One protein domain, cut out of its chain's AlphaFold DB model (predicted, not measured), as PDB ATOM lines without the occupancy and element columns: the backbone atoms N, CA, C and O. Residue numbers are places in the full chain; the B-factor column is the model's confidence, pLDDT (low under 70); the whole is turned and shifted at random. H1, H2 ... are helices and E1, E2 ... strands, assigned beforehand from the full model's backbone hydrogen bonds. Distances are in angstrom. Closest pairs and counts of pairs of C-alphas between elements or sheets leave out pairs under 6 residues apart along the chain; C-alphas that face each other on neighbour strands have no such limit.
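AT A GLANCE: This is residues 522 to 686 of the 868 residues of an uncharacterized protein of Thermotomaculum hydrothermale (UniProt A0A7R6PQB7). The chain is wound in stacked turns, a short solenoid with two walls: E1, E3, E5 and E7 make one sheet, and E2, E4, E6 and E8 the other. H1 and H2 cover the end of the stack at E7 and E8, and the long H3 folds back along H2 until its residues 678 to 685 stick out with residue 686, while residues 568 to 575 stick out as a loop. The printed part has 165 residues with eight named strands followed by three named helices; both sheets are all parallel, and the class is mixed, helices and strands. It is compact, with a radius of gyration of the C-alphas of 16.8 A and spans of 55 by 44 by 32 A.

IN THESE COORDINATES: One sheet holds E1, residues 522 to 525, E3, residues 544 to 548, E5, residues 580 to 584, and E7, residues 602 to 606, which is 13.2 A long. C-alpha 522, where E1 begins, is at (11.197, 12.652, -0.872). The other holds E2, residues 534 to 538, E4, residues 556 to 560, E6, residues 591 to 594, and E8, residues 614 to 616. H1 is residues 630 to 635, H2 is residues 637 to 653, 24.2 A long, and H3 is residues 657 to 685, 41.5 A long. H3 ends at C-alpha 685, (-7.292, 52.657, 14.200).

HOW THE PARTS SIT: The first sheet runs E1, E3, E5, E7. N 524 and O 546 are 2.9 A apart between E1 and E3, N 547 and O 582 2.8 A between E3 and E5, and N 604 and O 581 2.8 A between E5 and E7, each within hydrogen-bond range. The second runs E2, E4, E6, E8, with N 537 and O 558 at 2.9 A, N 559 and O 592 at 2.8 A, and N 616 and O 593 at 2.8 A. H1 only grazes the first sheet with residues 630 to 632. H2 only grazes the second with residues 647 to 653; the closest C-alphas of E8 and H2 are those of Glu 614 and Ala 650, 6.0 A apart. H1 and H2 touch only at the corner, by Phe 633 and Ala 640, their closest C-alphas at 5.3 A. H2 and H3, a helical hairpin, touch at a shallow tilt of 21 degrees, opposite ways; their closest C-alphas, of Lys 648 and Gly 660, are 4.4 A apart. H3 is on neither sheet. Every O i to N i+4 pair in H1, H2 and H3 is within hydrogen-bond range.

THE WHOLE: The C-alphas of Asn 569 and Lys 686, the two farthest apart, are 58.6 A apart. The printed part has no cut. The links E4 to E5, 19 residues, and E8 to H1, 13 residues, are long. The mean pLDDT of the printed part is 87.0; residues 567 to 577, 683 and 685 to 686 are under 70.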
ATOM      1  N   LEU A 522      11.529  12.353   0.518       95.56
ATOM      2  CA  LEU A 522      11.197  12.652  -0.872       95.56
ATOM      3  C   LEU A 522      10.803  14.123  -1.015       95.56
ATOM      4  O   LEU A 522       9.855  14.598  -0.386       95.56
ATOM      5  N   GLU A 523      11.501  14.848  -1.883       96.81
ATOM      6  CA  GLU A 523      11.238  16.266  -2.111       96.81
ATOM      7  C   GLU A 523      11.129  16.600  -3.599       96.81
ATOM      8  O   GLU A 523      12.011  16.285  -4.401       96.81
ATOM      9  N   PHE A 524      10.081  17.338  -3.954       97.31
ATOM     10  CA  PHE A 524       9.938  17.990  -5.250       97.31
ATOM     11  C   PHE A 524      10.098  19.501  -5.090       97.31
ATOM     12  O   PHE A 524       9.402  20.134  -4.292       97.31
ATOM     13  N   PHE A 525      10.996  20.094  -5.873       97.00
ATOM     14  CA  PHE A 525      11.246  21.530  -5.902       97.00
ATOM     15  C   PHE A 525      11.146  22.061  -7.331       97.00
ATOM     16  O   PHE A 525      12.014  21.804  -8.166       97.00
ATOM     17  N   ASN A 526      10.095  22.836  -7.588       97.38
ATOM     18  CA  ASN A 526       9.772  23.400  -8.895       97.38
ATOM     19  C   ASN A 526       9.769  22.350 -10.034       97.38
ATOM     20  O   ASN A 526      10.475  22.543 -11.027       97.38
ATOM     21  N   PRO A 527       9.067  21.206  -9.883       96.94
ATOM     22  CA  PRO A 527       8.955  20.225 -10.958       96.94
ATOM     23  C   PRO A 527       8.054  20.746 -12.087       96.94
ATOM     24  O   PRO A 527       7.093  21.480 -11.845       96.94
ATOM     25  N   GLN A 528       8.326  20.310 -13.313       96.75
ATOM     26  CA  GLN A 528       7.511  20.574 -14.492       96.75
ATOM     27  C   GLN A 528       6.896  19.266 -14.991       96.75
ATOM     28  O   GLN A 528       7.596  18.395 -15.504       96.75
ATOM     29  N   PHE A 529       5.578  19.137 -14.856       95.62
ATOM     30  CA  PHE A 529       4.820  18.010 -15.400       95.62
ATOM     31  C   PHE A 529       4.072  18.456 -16.656       95.62
ATOM     32  O   PHE A 529       3.353  19.459 -16.608       95.62
ATOM     33  N   SER A 530       4.217  17.732 -17.770       95.06
ATOM     34  CA  SER A 530       3.398  17.998 -18.961       95.06
ATOM     35  C   SER A 530       1.929  17.605 -18.728       95.06
ATOM     36  O   SER A 530       1.638  16.819 -17.822       95.06
ATOM     37  N   PRO A 531       0.983  18.107 -19.541       95.00
ATOM     38  CA  PRO A 531      -0.428  17.735 -19.441       95.00
ATOM     39  C   PRO A 531      -0.717  16.244 -19.643       95.00
ATOM     40  O   PRO A 531      -1.731  15.756 -19.160       95.00
ATOM     41  N   GLU A 532       0.151  15.517 -20.345       94.56
ATOM     42  CA  GLU A 532       0.040  14.074 -20.586       94.56
ATOM     43  C   GLU A 532       0.697  13.232 -19.488       94.56
ATOM     44  O   GLU A 532       0.487  12.018 -19.452       94.56
ATOM     45  N   ALA A 533       1.482  13.857 -18.604       96.62
ATOM     46  CA  ALA A 533       2.244  13.149 -17.591       96.62
ATOM     47  C   ALA A 533       1.329  12.371 -16.634       96.62
ATOM     48  O   ALA A 533       0.261  12.851 -16.238       96.62
ATOM     49  N   GLN A 534       1.777  11.177 -16.249       97.19
ATOM     50  CA  GLN A 534       1.141  10.330 -15.241       97.19
ATOM     51  C   GLN A 534       2.144  10.073 -14.123       97.19
ATOM     52  O   GLN A 534       3.166   9.427 -14.348       97.19
ATOM     53  N   VAL A 535       1.866  10.595 -12.933       97.75
ATOM     54  CA  VAL A 535       2.753  10.491 -11.773       97.75
ATOM     55  C   VAL A 535       2.146   9.533 -10.757       97.75
ATOM     56  O   VAL A 535       1.016   9.719 -10.309       97.75
ATOM     57  N   GLU A 536       2.896   8.503 -10.385       96.75
ATOM     58  CA  GLU A 536       2.454   7.463  -9.463       96.75
ATOM     59  C   GLU A 536       3.487   7.272  -8.347       96.75
ATOM     60  O   GLU A 536       4.637   6.910  -8.591       96.75
ATOM     61  N   LEU A 537       3.071   7.509  -7.104       95.38
ATOM     62  CA  LEU A 537       3.859   7.243  -5.902       95.38
ATOM     63  C   LEU A 537       3.163   6.131  -5.115       95.38
ATOM     64  O   LEU A 537       2.049   6.335  -4.633       95.38
ATOM     65  N   ARG A 538       3.775   4.948  -5.017       86.50
ATOM     66  CA  ARG A 538       3.117   3.731  -4.516       86.50
ATOM     67  C   ARG A 538       3.902   3.059  -3.392       86.50
ATOM     68  O   ARG A 538       5.104   2.839  -3.523       86.50
ATOM     69  N   ASN A 539       3.191   2.658  -2.336       81.75
ATOM     70  CA  ASN A 539       3.706   1.834  -1.232       81.75
ATOM     71  C   ASN A 539       4.958   2.431  -0.561       81.75
ATOM     72  O   ASN A 539       5.954   1.750  -0.338       81.75
ATOM     73  N   LEU A 540       4.929   3.730  -0.276       84.62
ATOM     74  CA  LEU A 540       6.066   4.458   0.287       84.62
ATOM     75  C   LEU A 540       5.925   4.592   1.805       84.62
ATOM     76  O   LEU A 540       4.829   4.844   2.298       84.62
ATOM     77  N   ASN A 541       7.035   4.497   2.535       84.19
ATOM     78  CA  ASN A 541       7.100   4.843   3.954       84.19
ATOM     79  C   ASN A 541       8.156   5.932   4.149       84.19
ATOM     80  O   ASN A 541       9.340   5.649   4.039       84.19
ATOM     81  N   LEU A 542       7.723   7.170   4.371       88.00
ATOM     82  CA  LEU A 542       8.583   8.349   4.431       88.00
ATOM     83  C   LEU A 542       8.563   8.946   5.842       88.00
ATOM     84  O   LEU A 542       7.533   8.954   6.502       88.00
ATOM     85  N   GLU A 543       9.664   9.554   6.262       89.38
ATOM     86  CA  GLU A 543       9.669  10.513   7.370       89.38
ATOM     87  C   GLU A 543       9.321  11.916   6.847       89.38
ATOM     88  O   GLU A 543       8.621  12.681   7.504       89.38
ATOM     89  N   VAL A 544       9.769  12.264   5.634       92.69
ATOM     90  CA  VAL A 544       9.590  13.603   5.058       92.69
ATOM     91  C   VAL A 544       9.082  13.530   3.618       92.69
ATOM     92  O   VAL A 544       9.709  12.921   2.752       92.69
ATOM     93  N   LEU A 545       7.982  14.234   3.340       96.12
ATOM     94  CA  LEU A 545       7.475  14.487   1.991       96.12
ATOM     95  C   LEU A 545       7.299  15.990   1.770       96.12
ATOM     96  O   LEU A 545       6.547  16.641   2.499       96.12
ATOM     97  N   LYS A 546       7.959  16.547   0.746       97.25
ATOM     98  CA  LYS A 546       7.849  17.977   0.420       97.25
ATOM     99  C   LYS A 546       7.451  18.249  -1.026       97.25
ATOM    100  O   LYS A 546       8.072  17.741  -1.958       97.25
ATOM    101  N   PHE A 547       6.499  19.159  -1.202       97.50
ATOM    102  CA  PHE A 547       6.107  19.739  -2.485       97.50
ATOM    103  C   PHE A 547       6.296  21.258  -2.460       97.50
ATOM    104  O   PHE A 547       5.487  21.995  -1.891       97.50
ATOM    105  N   ASN A 548       7.355  21.734  -3.109       96.81
ATOM    106  CA  ASN A 548       7.729  23.145  -3.146       96.81
ATOM    107  C   ASN A 548       7.597  23.708  -4.562       96.81
ATOM    108  O   ASN A 548       8.264  23.228  -5.478       96.81
ATOM    109  N   ASN A 549       6.806  24.771  -4.729       96.88
ATOM    110  CA  ASN A 549       6.563  25.427  -6.019       96.88
ATOM    111  C   ASN A 549       6.051  24.454  -7.102       96.88
ATOM    112  O   ASN A 549       6.447  24.549  -8.262       96.88
ATOM    113  N   LEU A 550       5.222  23.478  -6.726       95.94
ATOM    114  CA  LEU A 550       4.651  22.504  -7.654       95.94
ATOM    115  C   LEU A 550       3.364  23.066  -8.250       95.94
ATOM    116  O   LEU A 550       2.453  23.417  -7.508       95.94
ATOM    117  N   ILE A 551       3.248  23.092  -9.575       94.81
ATOM    118  CA  ILE A 551       1.985  23.393 -10.256       94.81
ATOM    119  C   ILE A 551       1.551  22.147 -11.023       94.81
ATOM    120  O   ILE A 551       2.194  21.755 -11.998       94.81
ATOM    121  N   ASN A 552       0.478  21.496 -10.567       93.31
ATOM    122  CA  ASN A 552       0.079  20.213 -11.129       93.31
ATOM    123  C   ASN A 552      -0.741  20.362 -12.421       93.31
ATOM    124  O   ASN A 552      -1.969  20.497 -12.405       93.31
ATOM    125  N   HIS A 553      -0.060  20.271 -13.561       90.94
ATOM    126  CA  HIS A 553      -0.706  20.202 -14.873       90.94
ATOM    127  C   HIS A 553      -0.933  18.778 -15.380       90.94
ATOM    128  O   HIS A 553      -1.672  18.628 -16.352       90.94
ATOM    129  N   SER A 554      -0.392  17.765 -14.694       94.00
ATOM    130  CA  SER A 554      -0.435  16.363 -15.119       94.00
ATOM    131  C   SER A 554      -1.850  15.856 -15.410       94.00
ATOM    132  O   SER A 554      -2.847  16.352 -14.865       94.00
ATOM    133  N   LYS A 555      -1.932  14.848 -16.284       93.19
ATOM    134  CA  LYS A 555      -3.172  14.113 -16.557       93.19
ATOM    135  C   LYS A 555      -3.659  13.428 -15.288       93.19
ATOM    136  O   LYS A 555      -4.858  13.372 -15.032       93.19
ATOM    137  N   GLU A 556      -2.711  12.898 -14.528       94.31
ATOM    138  CA  GLU A 556      -2.959  12.094 -13.351       94.31
ATOM    139  C   GLU A 556      -1.774  12.166 -12.393       94.31
ATOM    140  O   GLU A 556      -0.621  12.012 -12.799       94.31
ATOM    141  N   PHE A 557      -2.078  12.347 -11.111       97.25
ATOM    142  CA  PHE A 557      -1.105  12.225 -10.038       97.25
ATOM    143  C   PHE A 557      -1.744  11.431  -8.898       97.25
ATOM    144  O   PHE A 557      -2.590  11.948  -8.165       97.25
ATOM    145  N   ILE A 558      -1.345  10.168  -8.763       96.94
ATOM    146  CA  ILE A 558      -1.804   9.274  -7.698       96.94
ATOM    147  C   ILE A 558      -0.687   9.063  -6.684       96.94
ATOM    148  O   ILE A 558       0.442   8.717  -7.026       96.94
ATOM    149  N   ILE A 559      -1.056   9.182  -5.419       96.50
ATOM    150  CA  ILE A 559      -0.292   8.728  -4.270       96.50
ATOM    151  C   ILE A 559      -1.107   7.614  -3.617       96.50
ATOM    152  O   ILE A 559      -2.238   7.836  -3.192       96.50
ATOM    153  N   PHE A 560      -0.559   6.404  -3.582       88.56
ATOM    154  CA  PHE A 560      -1.254   5.199  -3.139       88.56
ATOM    155  C   PHE A 560      -0.443   4.480  -2.062       88.56
ATOM    156  O   PHE A 560       0.739   4.203  -2.268       88.56
ATOM    157  N   ASN A 561      -1.072   4.137  -0.935       82.69
ATOM    158  CA  ASN A 561      -0.417   3.453   0.189       82.69
ATOM    159  C   ASN A 561       0.852   4.179   0.681       82.69
ATOM    160  O   ASN A 561       1.890   3.554   0.901       82.69
ATOM    161  N   LEU A 562       0.796   5.505   0.812       88.56
ATOM    162  CA  LEU A 562       1.891   6.297   1.374       88.56
ATOM    163  C   LEU A 562       1.718   6.432   2.890       88.56
ATOM    164  O   LEU A 562       0.664   6.860   3.348       88.56
ATOM    165  N   LYS A 563       2.775   6.180   3.655       88.12
ATOM    166  CA  LYS A 563       2.852   6.487   5.086       88.12
ATOM    167  C   LYS A 563       3.865   7.600   5.306       88.12
ATOM    168  O   LYS A 563       4.955   7.542   4.740       88.12
ATOM    169  N   VAL A 564       3.502   8.605   6.098       89.69
ATOM    170  CA  VAL A 564       4.434   9.632   6.579       89.69
ATOM    171  C   VAL A 564       4.521   9.514   8.099       89.69
ATOM    172  O   VAL A 564       3.669  10.050   8.809       89.69
ATOM    173  N   LYS A 565       5.495   8.739   8.582       83.56
ATOM    174  CA  LYS A 565       5.628   8.313   9.983       83.56
ATOM    175  C   LYS A 565       7.081   8.246  10.416       83.56
ATOM    176  O   LYS A 565       7.984   8.237   9.584       83.56
ATOM    177  N   GLU A 566       7.290   8.207  11.725       73.81
ATOM    178  CA  GLU A 566       8.626   8.028  12.280       73.81
ATOM    179  C   GLU A 566       9.064   6.579  12.046       73.81
ATOM    180  O   GLU A 566       8.291   5.639  12.261       73.81
ATOM    181  N   ASP A 567      10.292   6.371  11.577       64.94
ATOM    182  CA  ASP A 567      10.791   5.021  11.356       64.94
ATOM    183  C   ASP A 567      10.982   4.310  12.707       64.94
ATOM    184  O   ASP A 567      11.781   4.729  13.552       64.94
ATOM    185  N   GLU A 568      10.252   3.208  12.922       57.28
ATOM    186  CA  GLU A 568      10.320   2.419  14.158       57.28
ATOM    187  C   GLU A 568      11.753   1.959  14.478       57.28
ATOM    188  O   GLU A 568      12.095   1.808  15.655       57.28
ATOM    189  N   ASN A 569      12.607   1.798  13.460       51.09
ATOM    190  CA  ASN A 569      14.007   1.409  13.620       51.09
ATOM    191  C   ASN A 569      14.924   2.575  14.027       51.09
ATOM    192  O   ASN A 569      15.925   2.346  14.713       51.09
ATOM    193  N   ASN A 570      14.580   3.817  13.660       51.47
ATOM    194  CA  ASN A 570      15.351   5.023  13.995       51.47
ATOM    195  C   ASN A 570      14.963   5.652  15.338       51.47
ATOM    196  O   ASN A 570      15.670   6.548  15.794       51.47
ATOM    197  N   LYS A 571      13.948   5.129  16.048       51.69
ATOM    198  CA  LYS A 571      13.527   5.594  17.394       51.69
ATOM    199  C   LYS A 571      14.658   5.723  18.430       51.69
ATOM    200  O   LYS A 571      14.479   6.360  19.467       51.69
ATOM    201  N   LYS A 572      15.821   5.103  18.196       44.78
ATOM    202  CA  LYS A 572      17.004   5.185  19.074       44.78
ATOM    203  C   LYS A 572      17.916   6.390  18.796       44.78
ATOM    204  O   LYS A 572      18.643   6.784  19.704       44.78
ATOM    205  N   ASN A 573      17.848   6.999  17.611       43.75
ATOM    206  CA  ASN A 573      18.640   8.171  17.230       43.75
ATOM    207  C   ASN A 573      17.722   9.399  17.161       43.75
ATOM    208  O   ASN A 573      17.083   9.647  16.147       43.75
ATOM    209  N   LYS A 574      17.670  10.193  18.239       43.31
ATOM    210  CA  LYS A 574      16.858  11.427  18.372       43.31
ATOM    211  C   LYS A 574      17.247  12.583  17.421       43.31
ATOM    212  O   LYS A 574      16.862  13.723  17.665       43.31
ATOM    213  N   ASP A 575      18.019  12.313  16.372       42.00
ATOM    214  CA  ASP A 575      18.495  13.326  15.423       42.00
ATOM    215  C   ASP A 575      17.518  13.547  14.249       42.00
ATOM    216  O   ASP A 575      17.656  14.525  13.511       42.00
ATOM    217  N   GLY A 576      16.517  12.674  14.079       48.84
ATOM    218  CA  GLY A 576      15.423  12.848  13.118       48.84
ATOM    219  C   GLY A 576      14.338  13.769  13.680       48.84
ATOM    220  O   GLY A 576      13.811  13.521  14.759       48.84
ATOM    221  N   GLY A 577      14.027  14.863  12.980       61.62
ATOM    222  CA  GLY A 577      12.890  15.717  13.340       61.62
ATOM    223  C   GLY A 577      11.546  15.019  13.105       61.62
ATOM    224  O   GLY A 577      11.491  14.026  12.385       61.62
ATOM    225  N   ASP A 578      10.465  15.569  13.673       74.38
ATOM    226  CA  ASP A 578       9.108  15.022  13.523       74.38
ATOM    227  C   ASP A 578       8.769  14.706  12.050       74.38
ATOM    228  O   ASP A 578       9.080  15.534  11.173       74.38
ATOM    229  N   PRO A 579       8.061  13.593  11.771       85.69
ATOM    230  CA  PRO A 579       7.586  13.277  10.431       85.69
ATOM    231  C   PRO A 579       6.836  14.465   9.824       85.69
ATOM    232  O   PRO A 579       6.027  15.113  10.491       85.69
ATOM    233  N   LEU A 580       7.112  14.795   8.565       92.06
ATOM    234  CA  LEU A 580       6.722  16.072   7.973       92.06
ATOM    235  C   LEU A 580       6.123  15.900   6.580       92.06
ATOM    236  O   LEU A 580       6.799  15.474   5.646       92.06
ATOM    237  N   LEU A 581       4.890  16.379   6.420       95.25
ATOM    238  CA  LEU A 581       4.295  16.678   5.121       95.25
ATOM    239  C   LEU A 581       4.306  18.195   4.906       95.25
ATOM    240  O   LEU A 581       3.587  18.935   5.585       95.25
ATOM    241  N   GLU A 582       5.119  18.673   3.964       95.69
ATOM    242  CA  GLU A 582       5.245  20.098   3.646       95.69
ATOM    243  C   GLU A 582       4.782  20.407   2.221       95.69
ATOM    244  O   GLU A 582       5.276  19.850   1.245       95.69
ATOM    245  N   ILE A 583       3.851  21.349   2.088       96.06
ATOM    246  CA  ILE A 583       3.334  21.833   0.809       96.06
ATOM    247  C   ILE A 583       3.462  23.356   0.802       96.06
ATOM    248  O   ILE A 583       2.781  24.060   1.552       96.06
ATOM    249  N   ASN A 584       4.350  23.890  -0.031       94.69
ATOM    250  CA  ASN A 584       4.672  25.313  -0.032       94.69
ATOM    251  C   ASN A 584       4.623  25.900  -1.443       94.69
ATOM    252  O   ASN A 584       5.297  25.411  -2.346       94.69
ATOM    253  N   ASN A 585       3.865  26.988  -1.603       94.88
ATOM    254  CA  ASN A 585       3.645  27.684  -2.873       94.88
ATOM    255  C   ASN A 585       3.207  26.742  -4.016       94.88
ATOM    256  O   ASN A 585       3.652  26.904  -5.150       94.88
ATOM    257  N   SER A 586       2.373  25.744  -3.718       96.06
ATOM    258  CA  SER A 586       2.027  24.673  -4.657       96.06
ATOM    259  C   SER A 586       0.527  24.631  -4.981       96.06
ATOM    260  O   SER A 586      -0.321  24.896  -4.131       96.06
ATOM    261  N   LEU A 587       0.184  24.277  -6.217       94.81
ATOM    262  CA  LEU A 587      -1.174  24.008  -6.690       94.81
ATOM    263  C   LEU A 587      -1.298  22.502  -6.947       94.81
ATOM    264  O   LEU A 587      -0.866  22.013  -7.991       94.81
ATOM    265  N   LEU A 588      -1.868  21.774  -5.984       93.69
ATOM    266  CA  LEU A 588      -1.949  20.308  -5.999       93.69
ATOM    267  C   LEU A 588      -3.186  19.768  -6.736       93.69
ATOM    268  O   LEU A 588      -3.525  18.599  -6.596       93.69
ATOM    269  N   ASN A 589      -3.892  20.601  -7.501       86.00
ATOM    270  CA  ASN A 589      -5.180  20.233  -8.087       86.00
ATOM    271  C   ASN A 589      -5.120  18.893  -8.847       86.00
ATOM    272  O   ASN A 589      -4.151  18.632  -9.566       86.00
ATOM    273  N   ARG A 590      -6.174  18.070  -8.724       88.25
ATOM    274  CA  ARG A 590      -6.295  16.723  -9.323       88.25
ATOM    275  C   ARG A 590      -5.324  15.668  -8.772       88.25
ATOM    276  O   ARG A 590      -5.202  14.594  -9.360       88.25
ATOM    277  N   MET A 591      -4.627  15.945  -7.668       95.62
ATOM    278  CA  MET A 591      -3.875  14.911  -6.951       95.62
ATOM    279  C   MET A 591      -4.823  14.019  -6.149       95.62
ATOM    280  O   MET A 591      -5.739  14.503  -5.480       95.62
ATOM    281  N   ARG A 592      -4.577  12.709  -6.193       96.31
ATOM    282  CA  ARG A 592      -5.345  11.708  -5.448       96.31
ATOM    283  C   ARG A 592      -4.456  11.019  -4.429       96.31
ATOM    284  O   ARG A 592      -3.486  10.369  -4.803       96.31
ATOM    285  N   PHE A 593      -4.810  11.144  -3.162       95.44
ATOM    286  CA  PHE A 593      -4.224  10.435  -2.037       95.44
ATOM    287  C   PHE A 593      -5.153   9.281  -1.681       95.44
ATOM    288  O   PHE A 593      -6.317   9.496  -1.351       95.44
ATOM    289  N   VAL A 594      -4.659   8.055  -1.788       90.56
ATOM    290  CA  VAL A 594      -5.448   6.838  -1.603       90.56
ATOM    291  C   VAL A 594      -4.740   5.942  -0.595       90.56
ATOM    292  O   VAL A 594      -3.552   5.657  -0.761       90.56
ATOM    293  N   ASN A 595      -5.451   5.492   0.441       87.06
ATOM    294  CA  ASN A 595      -4.914   4.622   1.497       87.06
ATOM    295  C   ASN A 595      -3.647   5.195   2.162       87.06
ATOM    296  O   ASN A 595      -2.678   4.474   2.404       87.06
ATOM    297  N   CYS A 596      -3.607   6.510   2.375       89.38
ATOM    298  CA  CYS A 596      -2.444   7.173   2.965       89.38
ATOM    299  C   CYS A 596      -2.564   7.255   4.490       89.38
ATOM    300  O   CYS A 596      -3.663   7.342   5.023       89.38
ATOM    301  N   ASP A 597      -1.433   7.271   5.184       88.94
ATOM    302  CA  ASP A 597      -1.362   7.383   6.640       88.94
ATOM    303  C   ASP A 597      -0.507   8.594   7.026       88.94
ATOM    304  O   ASP A 597       0.714   8.610   6.839       88.94
ATOM    305  N   PHE A 598      -1.178   9.619   7.542       93.06
ATOM    306  CA  PHE A 598      -0.611  10.882   8.013       93.06
ATOM    307  C   PHE A 598      -0.857  11.092   9.511       93.06
ATOM    308  O   PHE A 598      -0.788  12.228   9.989       93.06
ATOM    309  N   SER A 599      -1.161  10.026  10.256       90.44
ATOM    310  CA  SER A 599      -1.539  10.110  11.672       90.44
ATOM    311  C   SER A 599      -0.453  10.709  12.572       90.44
ATOM    312  O   SER A 599      -0.769  11.459  13.494       90.44
ATOM    313  N   GLU A 600       0.822  10.474  12.258       89.00
ATOM    314  CA  GLU A 600       1.976  10.998  13.012       89.00
ATOM    315  C   GLU A 600       2.624  12.220  12.339       89.00
ATOM    316  O   GLU A 600       3.458  12.901  12.933       89.00
ATOM    317  N   ALA A 601       2.227  12.537  11.103       90.44
ATOM    318  CA  ALA A 601       2.841  13.610  10.337       90.44
ATOM    319  C   ALA A 601       2.441  14.991  10.868       90.44
ATOM    320  O   ALA A 601       1.258  15.308  11.040       90.44
ATOM    321  N   LYS A 602       3.428  15.870  11.027       92.06
ATOM    322  CA  LYS A 602       3.229  17.315  11.118       92.06
ATOM    323  C   LYS A 602       2.944  17.860   9.729       92.06
ATOM    324  O   LYS A 602       3.713  17.643   8.796       92.06
ATOM    325  N   ILE A 603       1.857  18.607   9.588       93.25
ATOM    326  CA  ILE A 603       1.363  19.030   8.276       93.25
ATOM    327  C   ILE A 603       1.544  20.533   8.143       93.25
ATOM    328  O   ILE A 603       0.958  21.321   8.887       93.25
ATOM    329  N   LYS A 604       2.385  20.953   7.198       93.06
ATOM    330  CA  LYS A 604       2.687  22.361   6.929       93.06
ATOM    331  C   LYS A 604       2.252  22.710   5.520       93.06
ATOM    332  O   LYS A 604       2.863  22.270   4.555       93.06
ATOM    333  N   ILE A 605       1.234  23.552   5.402       92.62
ATOM    334  CA  ILE A 605       0.736  24.018   4.109       92.62
ATOM    335  C   ILE A 605       0.805  25.542   4.087       92.62
ATOM    336  O   ILE A 605       0.262  26.214   4.964       92.62
ATOM    337  N   LYS A 606       1.515  26.107   3.108       89.38
ATOM    338  CA  LYS A 606       1.733  27.554   2.983       89.38
ATOM    339  C   LYS A 606       1.501  28.006   1.550       89.38
ATOM    340  O   LYS A 606       2.057  27.424   0.625       89.38
ATOM    341  N   ASN A 607       0.703  29.064   1.375       87.94
ATOM    342  CA  ASN A 607       0.413  29.683   0.070       87.94
ATOM    343  C   ASN A 607       0.071  28.657  -1.033       87.94
ATOM    344  O   ASN A 607       0.546  28.780  -2.155       87.94
ATOM    345  N   SER A 608      -0.691  27.620  -0.690       92.00
ATOM    346  CA  SER A 608      -0.947  26.482  -1.573       92.00
ATOM    347  C   SER A 608      -2.445  26.236  -1.729       92.00
ATOM    348  O   SER A 608      -3.226  26.630  -0.862       92.00
ATOM    349  N   SER A 609      -2.828  25.596  -2.832       91.12
ATOM    350  CA  SER A 609      -4.200  25.172  -3.127       91.12
ATOM    351  C   SER A 609      -4.277  23.653  -3.165       91.12
ATOM    352  O   SER A 609      -3.455  23.000  -3.809       91.12
ATOM    353  N   LEU A 610      -5.304  23.126  -2.511       89.56
ATOM    354  CA  LEU A 610      -5.708  21.721  -2.470       89.56
ATOM    355  C   LEU A 610      -7.064  21.524  -3.170       89.56
ATOM    356  O   LEU A 610      -7.759  20.539  -2.933       89.56
ATOM    357  N   THR A 611      -7.482  22.491  -3.989       84.38
ATOM    358  CA  THR A 611      -8.749  22.435  -4.727       84.38
ATOM    359  C   THR A 611      -8.748  21.214  -5.649       84.38
ATOM    360  O   THR A 611      -7.745  20.948  -6.299       84.38
ATOM    361  N   ASP A 612      -9.845  20.459  -5.700       85.88
ATOM    362  CA  ASP A 612      -9.958  19.216  -6.483       85.88
ATOM    363  C   ASP A 612      -8.919  18.135  -6.118       85.88
ATOM    364  O   ASP A 612      -8.550  17.315  -6.960       85.88
ATOM    365  N   CYS A 613      -8.405  18.144  -4.884       92.69
ATOM    366  CA  CYS A 613      -7.670  17.006  -4.333       92.69
ATOM    367  C   CYS A 613      -8.639  15.967  -3.768       92.69
ATOM    368  O   CYS A 613      -9.668  16.307  -3.181       92.69
ATOM    369  N   GLU A 614      -8.267  14.698  -3.891       94.12
ATOM    370  CA  GLU A 614      -9.025  13.569  -3.360       94.12
ATOM    371  C   GLU A 614      -8.239  12.884  -2.234       94.12
ATOM    372  O   GLU A 614      -7.081  12.535  -2.438       94.12
ATOM    373  N   PHE A 615      -8.862  12.646  -1.073       93.50
ATOM    374  CA  PHE A 615      -8.283  11.938   0.080       93.50
ATOM    375  C   PHE A 615      -9.087  10.672   0.425       93.50
ATOM    376  O   PHE A 615      -9.835  10.614   1.397       93.50
ATOM    377  N   VAL A 616      -8.935   9.625  -0.384       90.06
ATOM    378  CA  VAL A 616      -9.680   8.369  -0.235       90.06
ATOM    379  C   VAL A 616      -9.019   7.476   0.815       90.06
ATOM    380  O   VAL A 616      -7.892   7.029   0.618       90.06
ATOM    381  N   ASN A 617      -9.738   7.160   1.898       87.00
ATOM    382  CA  ASN A 617      -9.252   6.291   2.980       87.00
ATOM    383  C   ASN A 617      -7.903   6.769   3.553       87.00
ATOM    384  O   ASN A 617      -6.916   6.035   3.563       87.00
ATOM    385  N   VAL A 618      -7.843   8.042   3.948       91.06
ATOM    386  CA  VAL A 618      -6.643   8.641   4.541       91.06
ATOM    387  C   VAL A 618      -6.784   8.661   6.056       91.06
ATOM    388  O   VAL A 618      -7.744   9.227   6.574       91.06
ATOM    389  N   ASP A 619      -5.824   8.060   6.755       90.56
ATOM    390  CA  ASP A 619      -5.739   8.128   8.210       90.56
ATOM    391  C   ASP A 619      -5.027   9.418   8.616       90.56
ATOM    392  O   ASP A 619      -3.832   9.600   8.376       90.56
ATOM    393  N   TRP A 620      -5.773  10.334   9.226       90.94
ATOM    394  CA  TRP A 620      -5.213  11.569   9.752       90.94
ATOM    395  C   TRP A 620      -4.808  11.458  11.218       90.94
ATOM    396  O   TRP A 620      -4.145  12.377  11.682       90.94
ATOM    397  N   GLY A 621      -5.144  10.399  11.956       88.75
ATOM    398  CA  GLY A 621      -4.963  10.353  13.411       88.75
ATOM    399  C   GLY A 621      -5.682  11.502  14.130       88.75
ATOM    400  O   GLY A 621      -6.707  12.007  13.673       88.75
ATOM    401  N   GLU A 622      -5.139  11.964  15.257       86.12
ATOM    402  CA  GLU A 622      -5.686  13.138  15.946       86.12
ATOM    403  C   GLU A 622      -5.391  14.422  15.163       86.12
ATOM    404  O   GLU A 622      -4.262  14.648  14.727       86.12
ATOM    405  N   ILE A 623      -6.373  15.317  15.013       85.19
ATOM    406  CA  ILE A 623      -6.249  16.549  14.210       85.19
ATOM    407  C   ILE A 623      -6.237  17.820  15.100       85.19
ATOM    408  O   ILE A 623      -7.172  18.624  15.043       85.19
ATOM    409  N   PRO A 624      -5.205  18.049  15.943       82.19
ATOM    410  CA  PRO A 624      -5.076  19.288  16.706       82.19
ATOM    411  C   PRO A 624      -4.483  20.429  15.860       82.19
ATOM    412  O   PRO A 624      -3.754  20.213  14.886       82.19
ATOM    413  N   GLU A 625      -4.736  21.671  16.284       77.00
ATOM    414  CA  GLU A 625      -4.187  22.896  15.665       77.00
ATOM    415  C   GLU A 625      -2.652  22.909  15.637       77.00
ATOM    416  O   GLU A 625      -2.041  23.416  14.698       77.00
ATOM    417  N   GLU A 626      -2.024  22.305  16.645       80.81
ATOM    418  CA  GLU A 626      -0.568  22.225  16.789       80.81
ATOM    419  C   GLU A 626       0.092  21.350  15.711       80.81
ATOM    420  O   GLU A 626       1.266  21.543  15.379       80.81
ATOM    421  N   ARG A 627      -0.667  20.412  15.124       88.62
ATOM    422  CA  ARG A 627      -0.170  19.480  14.104       88.62
ATOM    423  C   ARG A 627      -0.486  19.946  12.687       88.62
ATOM    424  O   ARG A 627       0.372  19.819  11.811       88.62
ATOM    425  N   ILE A 628      -1.674  20.513  12.460       89.75
ATOM    426  CA  ILE A 628      -2.106  20.959  11.130       89.75
ATOM    427  C   ILE A 628      -1.939  22.469  10.977       89.75
ATOM    428  O   ILE A 628      -2.781  23.264  11.387       89.75
ATOM    429  N   CYS A 629      -0.884  22.864  10.270       88.31
ATOM    430  CA  CYS A 629      -0.560  24.248   9.927       88.31
ATOM    431  C   CYS A 629      -0.436  25.212  11.133       88.31
ATOM    432  O   CYS A 629      -0.904  26.351  11.027       88.31
ATOM    433  N   PRO A 630       0.267  24.845  12.228       86.06
ATOM    434  CA  PRO A 630       0.334  25.655  13.456       86.06
ATOM    435  C   PRO A 630       0.877  27.069  13.208       86.06
ATOM    436  O   PRO A 630       0.286  28.070  13.601       86.06
ATOM    437  N   ASN A 631       1.970  27.179  12.449       85.62
ATOM    438  CA  ASN A 631       2.585  28.473  12.151       85.62
ATOM    439  C   ASN A 631       1.663  29.380  11.326       85.62
ATOM    440  O   ASN A 631       1.715  30.603  11.457       85.62
ATOM    441  N   LEU A 632       0.842  28.804  10.441       86.56
ATOM    442  CA  LEU A 632      -0.091  29.580   9.629       86.56
ATOM    443  C   LEU A 632      -1.294  30.019  10.464       86.56
ATOM    444  O   LEU A 632      -1.750  31.148  10.307       86.56
ATOM    445  N   PHE A 633      -1.763  29.161  11.367       87.94
ATOM    446  CA  PHE A 633      -2.803  29.490  12.333       87.94
ATOM    447  C   PHE A 633      -2.404  30.664  13.239       87.94
ATOM    448  O   PHE A 633      -3.228  31.528  13.531       87.94
ATOM    449  N   GLU A 634      -1.135  30.736  13.649       88.19
ATOM    450  CA  GLU A 634      -0.597  31.862  14.421       88.19
ATOM    451  C   GLU A 634      -0.358  33.121  13.585       88.19
ATOM    452  O   GLU A 634      -0.757  34.213  13.975       88.19
ATOM    453  N   SER A 635       0.277  32.991  12.419       88.75
ATOM    454  CA  SER A 635       0.706  34.159  11.635       88.75
ATOM    455  C   SER A 635      -0.375  34.756  10.729       88.75
ATOM    456  O   SER A 635      -0.349  35.954  10.448       88.75
ATOM    457  N   ASN A 636      -1.298  33.942  10.208       90.31
ATOM    458  CA  ASN A 636      -2.360  34.381   9.304       90.31
ATOM    459  C   ASN A 636      -3.592  33.459   9.408       90.31
ATOM    460  O   ASN A 636      -3.819  32.615   8.528       90.31
ATOM    461  N   PRO A 637      -4.443  33.658  10.435       91.31
ATOM    462  CA  PRO A 637      -5.587  32.785  10.690       91.31
ATOM    463  C   PRO A 637      -6.576  32.725   9.516       91.31
ATOM    464  O   PRO A 637      -7.227  31.706   9.297       91.31
ATOM    465  N   LYS A 638      -6.665  33.788   8.700       90.00
ATOM    466  CA  LYS A 638      -7.555  33.810   7.530       90.00
ATOM    467  C   LYS A 638      -7.097  32.857   6.425       90.00
ATOM    468  O   LYS A 638      -7.940  32.232   5.786       90.00
ATOM    469  N   LYS A 639      -5.786  32.741   6.199       90.00
ATOM    470  CA  LYS A 639      -5.230  31.751   5.264       90.00
ATOM    471  C   LYS A 639      -5.345  30.332   5.819       90.00
ATOM    472  O   LYS A 639      -5.693  29.436   5.064       90.00
ATOM    473  N   ALA A 640      -5.113  30.138   7.120       91.19
ATOM    474  CA  ALA A 640      -5.321  28.838   7.764       91.19
ATOM    475  C   ALA A 640      -6.777  28.363   7.617       91.19
ATOM    476  O   ALA A 640      -7.013  27.234   7.196       91.19
ATOM    477  N   GLN A 641      -7.745  29.261   7.844       92.62
ATOM    478  CA  GLN A 641      -9.168  28.992   7.614       92.62
ATOM    479  C   GLN A 641      -9.433  28.477   6.193       92.62
ATOM    480  O   GLN A 641     -10.192  27.528   6.020       92.62
ATOM    481  N   ASP A 642      -8.837  29.103   5.177       92.12
ATOM    482  CA  ASP A 642      -9.051  28.701   3.787       92.12
ATOM    483  C   ASP A 642      -8.520  27.288   3.499       92.12
ATOM    484  O   ASP A 642      -9.196  26.501   2.842       92.12
ATOM    485  N   ILE A 643      -7.365  26.928   4.065       91.62
ATOM    486  CA  ILE A 643      -6.797  25.577   3.942       91.62
ATOM    487  C   ILE A 643      -7.697  24.539   4.618       91.62
ATOM    488  O   ILE A 643      -8.034  23.533   3.997       91.62
ATOM    489  N   TYR A 644      -8.139  24.789   5.855       94.00
ATOM    490  CA  TYR A 644      -9.050  23.875   6.556       94.00
ATOM    491  C   TYR A 644     -10.374  23.707   5.811       94.00
ATOM    492  O   TYR A 644     -10.901  22.602   5.725       94.00
ATOM    493  N   ARG A 645     -10.883  24.787   5.208       93.69
ATOM    494  CA  ARG A 645     -12.075  24.743   4.360       93.69
ATOM    495  C   ARG A 645     -11.864  23.875   3.118       93.69
ATOM    496  O   ARG A 645     -12.761  23.117   2.770       93.69
ATOM    497  N   GLN A 646     -10.714  23.976   2.453       93.06
ATOM    498  CA  GLN A 646     -10.397  23.136   1.292       93.06
ATOM    499  C   GLN A 646     -10.296  21.654   1.680       93.06
ATOM    500  O   GLN A 646     -10.916  20.822   1.024       93.06
ATOM    501  N   LEU A 647      -9.606  21.333   2.781       92.44
ATOM    502  CA  LEU A 647      -9.519  19.964   3.310       92.44
ATOM    503  C   LEU A 647     -10.901  19.408   3.666       92.44
ATOM    504  O   LEU A 647     -11.267  18.320   3.230       92.44
ATOM    505  N   LYS A 648     -11.716  20.193   4.375       92.50
ATOM    506  CA  LYS A 648     -13.108  19.843   4.668       92.50
ATOM    507  C   LYS A 648     -13.892  19.517   3.395       92.50
ATOM    508  O   LYS A 648     -14.554  18.487   3.346       92.50
ATOM    509  N   LEU A 649     -13.858  20.400   2.392       91.62
ATOM    510  CA  LEU A 649     -14.614  20.213   1.149       91.62
ATOM    511  C   LEU A 649     -14.169  18.952   0.403       91.62
ATOM    512  O   LEU A 649     -15.018  18.247  -0.136       91.62
ATOM    513  N   ALA A 650     -12.869  18.648   0.408       90.69
ATOM    514  CA  ALA A 650     -12.346  17.420  -0.179       90.69
ATOM    515  C   ALA A 650     -12.947  16.169   0.492       90.69
ATOM    516  O   ALA A 650     -13.456  15.294  -0.206       90.69
ATOM    517  N   HIS A 651     -12.991  16.125   1.828       90.81
ATOM    518  CA  HIS A 651     -13.599  15.016   2.578       90.81
ATOM    519  C   HIS A 651     -15.128  14.940   2.418       90.81
ATOM    520  O   HIS A 651     -15.677  13.861   2.179       90.81
ATOM    521  N   ASP A 652     -15.830  16.078   2.470       87.44
ATOM    522  CA  ASP A 652     -17.287  16.143   2.283       87.44
ATOM    523  C   ASP A 652     -17.703  15.612   0.897       87.44
ATOM    524  O   ASP A 652     -18.676  14.859   0.785       87.44
ATOM    525  N   ASN A 653     -16.947  15.949  -0.156       86.31
ATOM    526  CA  ASN A 653     -17.178  15.453  -1.519       86.31
ATOM    527  C   ASN A 653     -17.046  13.927  -1.621       86.31
ATOM    528  O   ASN A 653     -17.696  13.297  -2.455       86.31
ATOM    529  N   GLN A 654     -16.245  13.328  -0.744       85.00
ATOM    530  CA  GLN A 654     -15.992  11.890  -0.680       85.00
ATOM    531  C   GLN A 654     -16.889  11.161   0.323       85.00
ATOM    532  O   GLN A 654     -16.761   9.951   0.493       85.00
ATOM    533  N   LYS A 655     -17.835  11.878   0.949       87.31
ATOM    534  CA  LYS A 655     -18.723  11.373   2.009       87.31
ATOM    535  C   LYS A 655     -17.976  10.920   3.270       87.31
ATOM    536  O   LYS A 655     -18.528  10.163   4.065       87.31
ATOM    537  N   ASP A 656     -16.762  11.421   3.484       87.00
ATOM    538  CA  ASP A 656     -16.015  11.246   4.726       87.00
ATOM    539  C   ASP A 656     -16.402  12.345   5.723       87.00
ATOM    540  O   ASP A 656     -15.730  13.363   5.907       87.00
ATOM    541  N   PHE A 657     -17.566  12.159   6.344       86.19
ATOM    542  CA  PHE A 657     -18.134  13.153   7.252       86.19
ATOM    543  C   PHE A 657     -17.420  13.216   8.606       86.19
ATOM    544  O   PHE A 657     -17.629  14.184   9.341       86.19
ATOM    545  N   ILE A 658     -16.606  12.218   8.963       85.81
ATOM    546  CA  ILE A 658     -15.846  12.218  10.219       85.81
ATOM    547  C   ILE A 658     -14.729  13.255  10.101       85.81
ATOM    548  O   ILE A 658     -14.812  14.307  10.743       85.81
ATOM    549  N   HIS A 659     -13.784  13.048   9.180       88.81
ATOM    550  CA  HIS A 659     -12.676  13.982   8.976       88.81
ATOM    551  C   HIS A 659     -13.153  15.347   8.465       88.81
ATOM    552  O   HIS A 659     -12.643  16.386   8.889       88.81
ATOM    553  N   GLY A 660     -14.194  15.387   7.620       88.50
ATOM    554  CA  GLY A 660     -14.809  16.645   7.187       88.50
ATOM    555  C   GLY A 660     -15.292  17.508   8.363       88.50
ATOM    556  O   GLY A 660     -15.119  18.730   8.366       88.50
ATOM    557  N   ASN A 661     -15.837  16.894   9.419       86.94
ATOM    558  CA  ASN A 661     -16.234  17.623  10.625       86.94
ATOM    559  C   ASN A 661     -15.040  18.083  11.472       86.94
ATOM    560  O   ASN A 661     -15.104  19.183  12.030       86.94
ATOM    561  N   ASP A 662     -13.970  17.297  11.555       88.75
ATOM    562  CA  ASP A 662     -12.763  17.678  12.297       88.75
ATOM    563  C   ASP A 662     -12.068  18.882  11.642       88.75
ATOM    564  O   ASP A 662     -11.776  19.881  12.308       88.75
ATOM    565  N   PHE A 663     -11.927  18.877  10.312       92.50
ATOM    566  CA  PHE A 663     -11.422  20.039   9.574       92.50
ATOM    567  C   PHE A 663     -12.364  21.241   9.648       92.50
ATOM    568  O   PHE A 663     -11.901  22.382   9.722       92.50
ATOM    569  N   TYR A 664     -13.680  21.025   9.706       91.06
ATOM    570  CA  TYR A 664     -14.622  22.108   9.978       91.06
ATOM    571  C   TYR A 664     -14.420  22.719  11.372       91.06
ATOM    572  O   TYR A 664     -14.531  23.936  11.528       91.06
ATOM    573  N   ALA A 665     -14.120  21.915  12.395       88.94
ATOM    574  CA  ALA A 665     -13.829  22.441  13.724       88.94
ATOM    575  C   ALA A 665     -12.594  23.359  13.691       88.94
ATOM    576  O   ALA A 665     -12.656  24.473  14.217       88.94
ATOM    577  N   LEU A 666     -11.522  22.949  13.004       91.06
ATOM    578  CA  LEU A 666     -10.339  23.791  12.783       91.06
ATOM    579  C   LEU A 666     -10.659  25.064  11.984       91.06
ATOM    580  O   LEU A 666     -10.221  26.154  12.361       91.06
ATOM    581  N   GLU A 667     -11.475  24.960  10.930       93.31
ATOM    582  CA  GLU A 667     -11.953  26.106  10.141       93.31
ATOM    583  C   GLU A 667     -12.627  27.156  11.039       93.31
ATOM    584  O   GLU A 667     -12.309  28.349  10.961       93.31
ATOM    585  N   MET A 668     -13.542  26.725  11.914       90.50
ATOM    586  CA  MET A 668     -14.271  27.627  12.810       90.50
ATOM    587  C   MET A 668     -13.351  28.276  13.850       90.50
ATOM    588  O   MET A 668     -13.483  29.473  14.114       90.50
ATOM    589  N   ARG A 669     -12.390  27.532  14.410       89.25
ATOM    590  CA  ARG A 669     -11.422  28.081  15.376       89.25
ATOM    591  C   ARG A 669     -10.493  29.115  14.737       89.25
ATOM    592  O   ARG A 669     -10.296  30.191  15.301       89.25
ATOM    593  N   ALA A 670     -10.013  28.858  13.518       90.44
ATOM    594  CA  ALA A 670      -9.205  29.823  12.766       90.44
ATOM    595  C   ALA A 670      -9.985  31.110  12.460       90.44
ATOM    596  O   ALA A 670      -9.444  32.218  12.541       90.44
ATOM    597  N   TYR A 671     -11.279  30.983  12.155       90.69
ATOM    598  CA  TYR A 671     -12.146  32.135  11.928       90.69
ATOM    599  C   TYR A 671     -12.423  32.941  13.207       90.69
ATOM    600  O   TYR A 671     -12.397  34.173  13.157       90.69
ATOM    601  N   ASP A 672     -12.618  32.277  14.354       87.12
ATOM    602  CA  ASP A 672     -12.768  32.932  15.666       87.12
ATOM    603  C   ASP A 672     -11.559  33.819  15.982       87.12
ATOM    604  O   ASP A 672     -11.683  34.999  16.338       87.12
ATOM    605  N   LYS A 673     -10.364  33.258  15.771       88.81
ATOM    606  CA  LYS A 673      -9.097  33.957  15.967       88.81
ATOM    607  C   LYS A 673      -8.959  35.152  15.029       88.81
ATOM    608  O   LYS A 673      -8.707  36.264  15.497       88.81
ATOM    609  N   TYR A 674      -9.233  34.965  13.735       89.50
ATOM    610  CA  TYR A 674      -9.229  36.048  12.746       89.50
ATOM    611  C   TYR A 674     -10.148  37.211  13.147       89.50
ATOM    612  O   TYR A 674      -9.732  38.373  13.119       89.50
ATOM    613  N   LEU A 675     -11.399  36.928  13.529       84.88
ATOM    614  CA  LEU A 675     -12.346  37.969  13.934       84.88
ATOM    615  C   LEU A 675     -11.876  38.697  15.202       84.88
ATOM    616  O   LEU A 675     -12.000  39.924  15.299       84.88
ATOM    617  N   THR A 676     -11.298  37.963  16.153       84.75
ATOM    618  CA  THR A 676     -10.760  38.513  17.402       84.75
ATOM    619  C   THR A 676      -9.578  39.453  17.149       84.75
ATOM    620  O   THR A 676      -9.554  40.571  17.676       84.75
ATOM    621  N   GLU A 677      -8.626  39.054  16.306       85.88
ATOM    622  CA  GLU A 677      -7.474  39.876  15.915       85.88
ATOM    623  C   GLU A 677      -7.892  41.103  15.107       85.88
ATOM    624  O   GLU A 677      -7.485  42.226  15.418       85.88
ATOM    625  N   LYS A 678      -8.785  40.928  14.127       81.81
ATOM    626  CA  LYS A 678      -9.307  42.034  13.315       81.81
ATOM    627  C   LYS A 678     -10.020  43.077  14.172       81.81
ATOM    628  O   LYS A 678      -9.858  44.277  13.947       81.81
ATOM    629  N   ARG A 679     -10.767  42.650  15.195       79.12
ATOM    630  CA  ARG A 679     -11.402  43.559  16.163       79.12
ATOM    631  C   ARG A 679     -10.371  44.319  16.998       79.12
ATOM    632  O   ARG A 679     -10.551  45.519  17.207       79.12
ATOM    633  N   LYS A 680      -9.312  43.653  17.484       80.62
ATOM    634  CA  LYS A 680      -8.207  44.320  18.202       80.62
ATOM    635  C   LYS A 680      -7.568  45.392  17.315       80.62
ATOM    636  O   LYS A 680      -7.443  46.533  17.749       80.62
ATOM    637  N   PHE A 681      -7.279  45.059  16.060       74.44
ATOM    638  CA  PHE A 681      -6.721  45.993  15.082       74.44
ATOM    639  C   PHE A 681      -7.634  47.208  14.834       74.44
ATOM    640  O   PHE A 681      -7.193  48.351  14.947       74.44
ATOM    641  N   LEU A 682      -8.931  47.006  14.594       71.69
ATOM    642  CA  LEU A 682      -9.869  48.109  14.335       71.69
ATOM    643  C   LEU A 682     -10.069  49.042  15.535       71.69
ATOM    644  O   LEU A 682     -10.232  50.248  15.351       71.69
ATOM    645  N   LYS A 683     -10.000  48.516  16.766       69.12
ATOM    646  CA  LYS A 683     -10.005  49.350  17.980       69.12
ATOM    647  C   LYS A 683      -8.825  50.323  18.016       69.12
ATOM    648  O   LYS A 683      -8.999  51.445  18.480       69.12
ATOM    649  N   THR A 684      -7.656  49.927  17.509       71.44
ATOM    650  CA  THR A 684      -6.464  50.792  17.499       71.44
ATOM    651  C   THR A 684      -6.526  51.907  16.449       71.44
ATOM    652  O   THR A 684      -5.993  52.986  16.687       71.44
ATOM    653  N   LYS A 685      -7.233  51.703  15.326       65.44
ATOM    654  CA  LYS A 685      -7.292  52.657  14.200       65.44
ATOM    655  C   LYS A 685      -8.434  53.690  14.236       65.44
ATOM    656  O   LYS A 685      -8.500  54.522  13.341       65.44
ATOM    657  N   LYS A 686      -9.328  53.675  15.240       59.31
ATOM    658  CA  LYS A 686     -10.508  54.579  15.331       59.31
ATOM    659  C   LYS A 686     -11.369  54.636  14.042       59.31
ATOM    660  O   LYS A 686     -11.942  55.671  13.715       59.31
TER     661      LYS A 686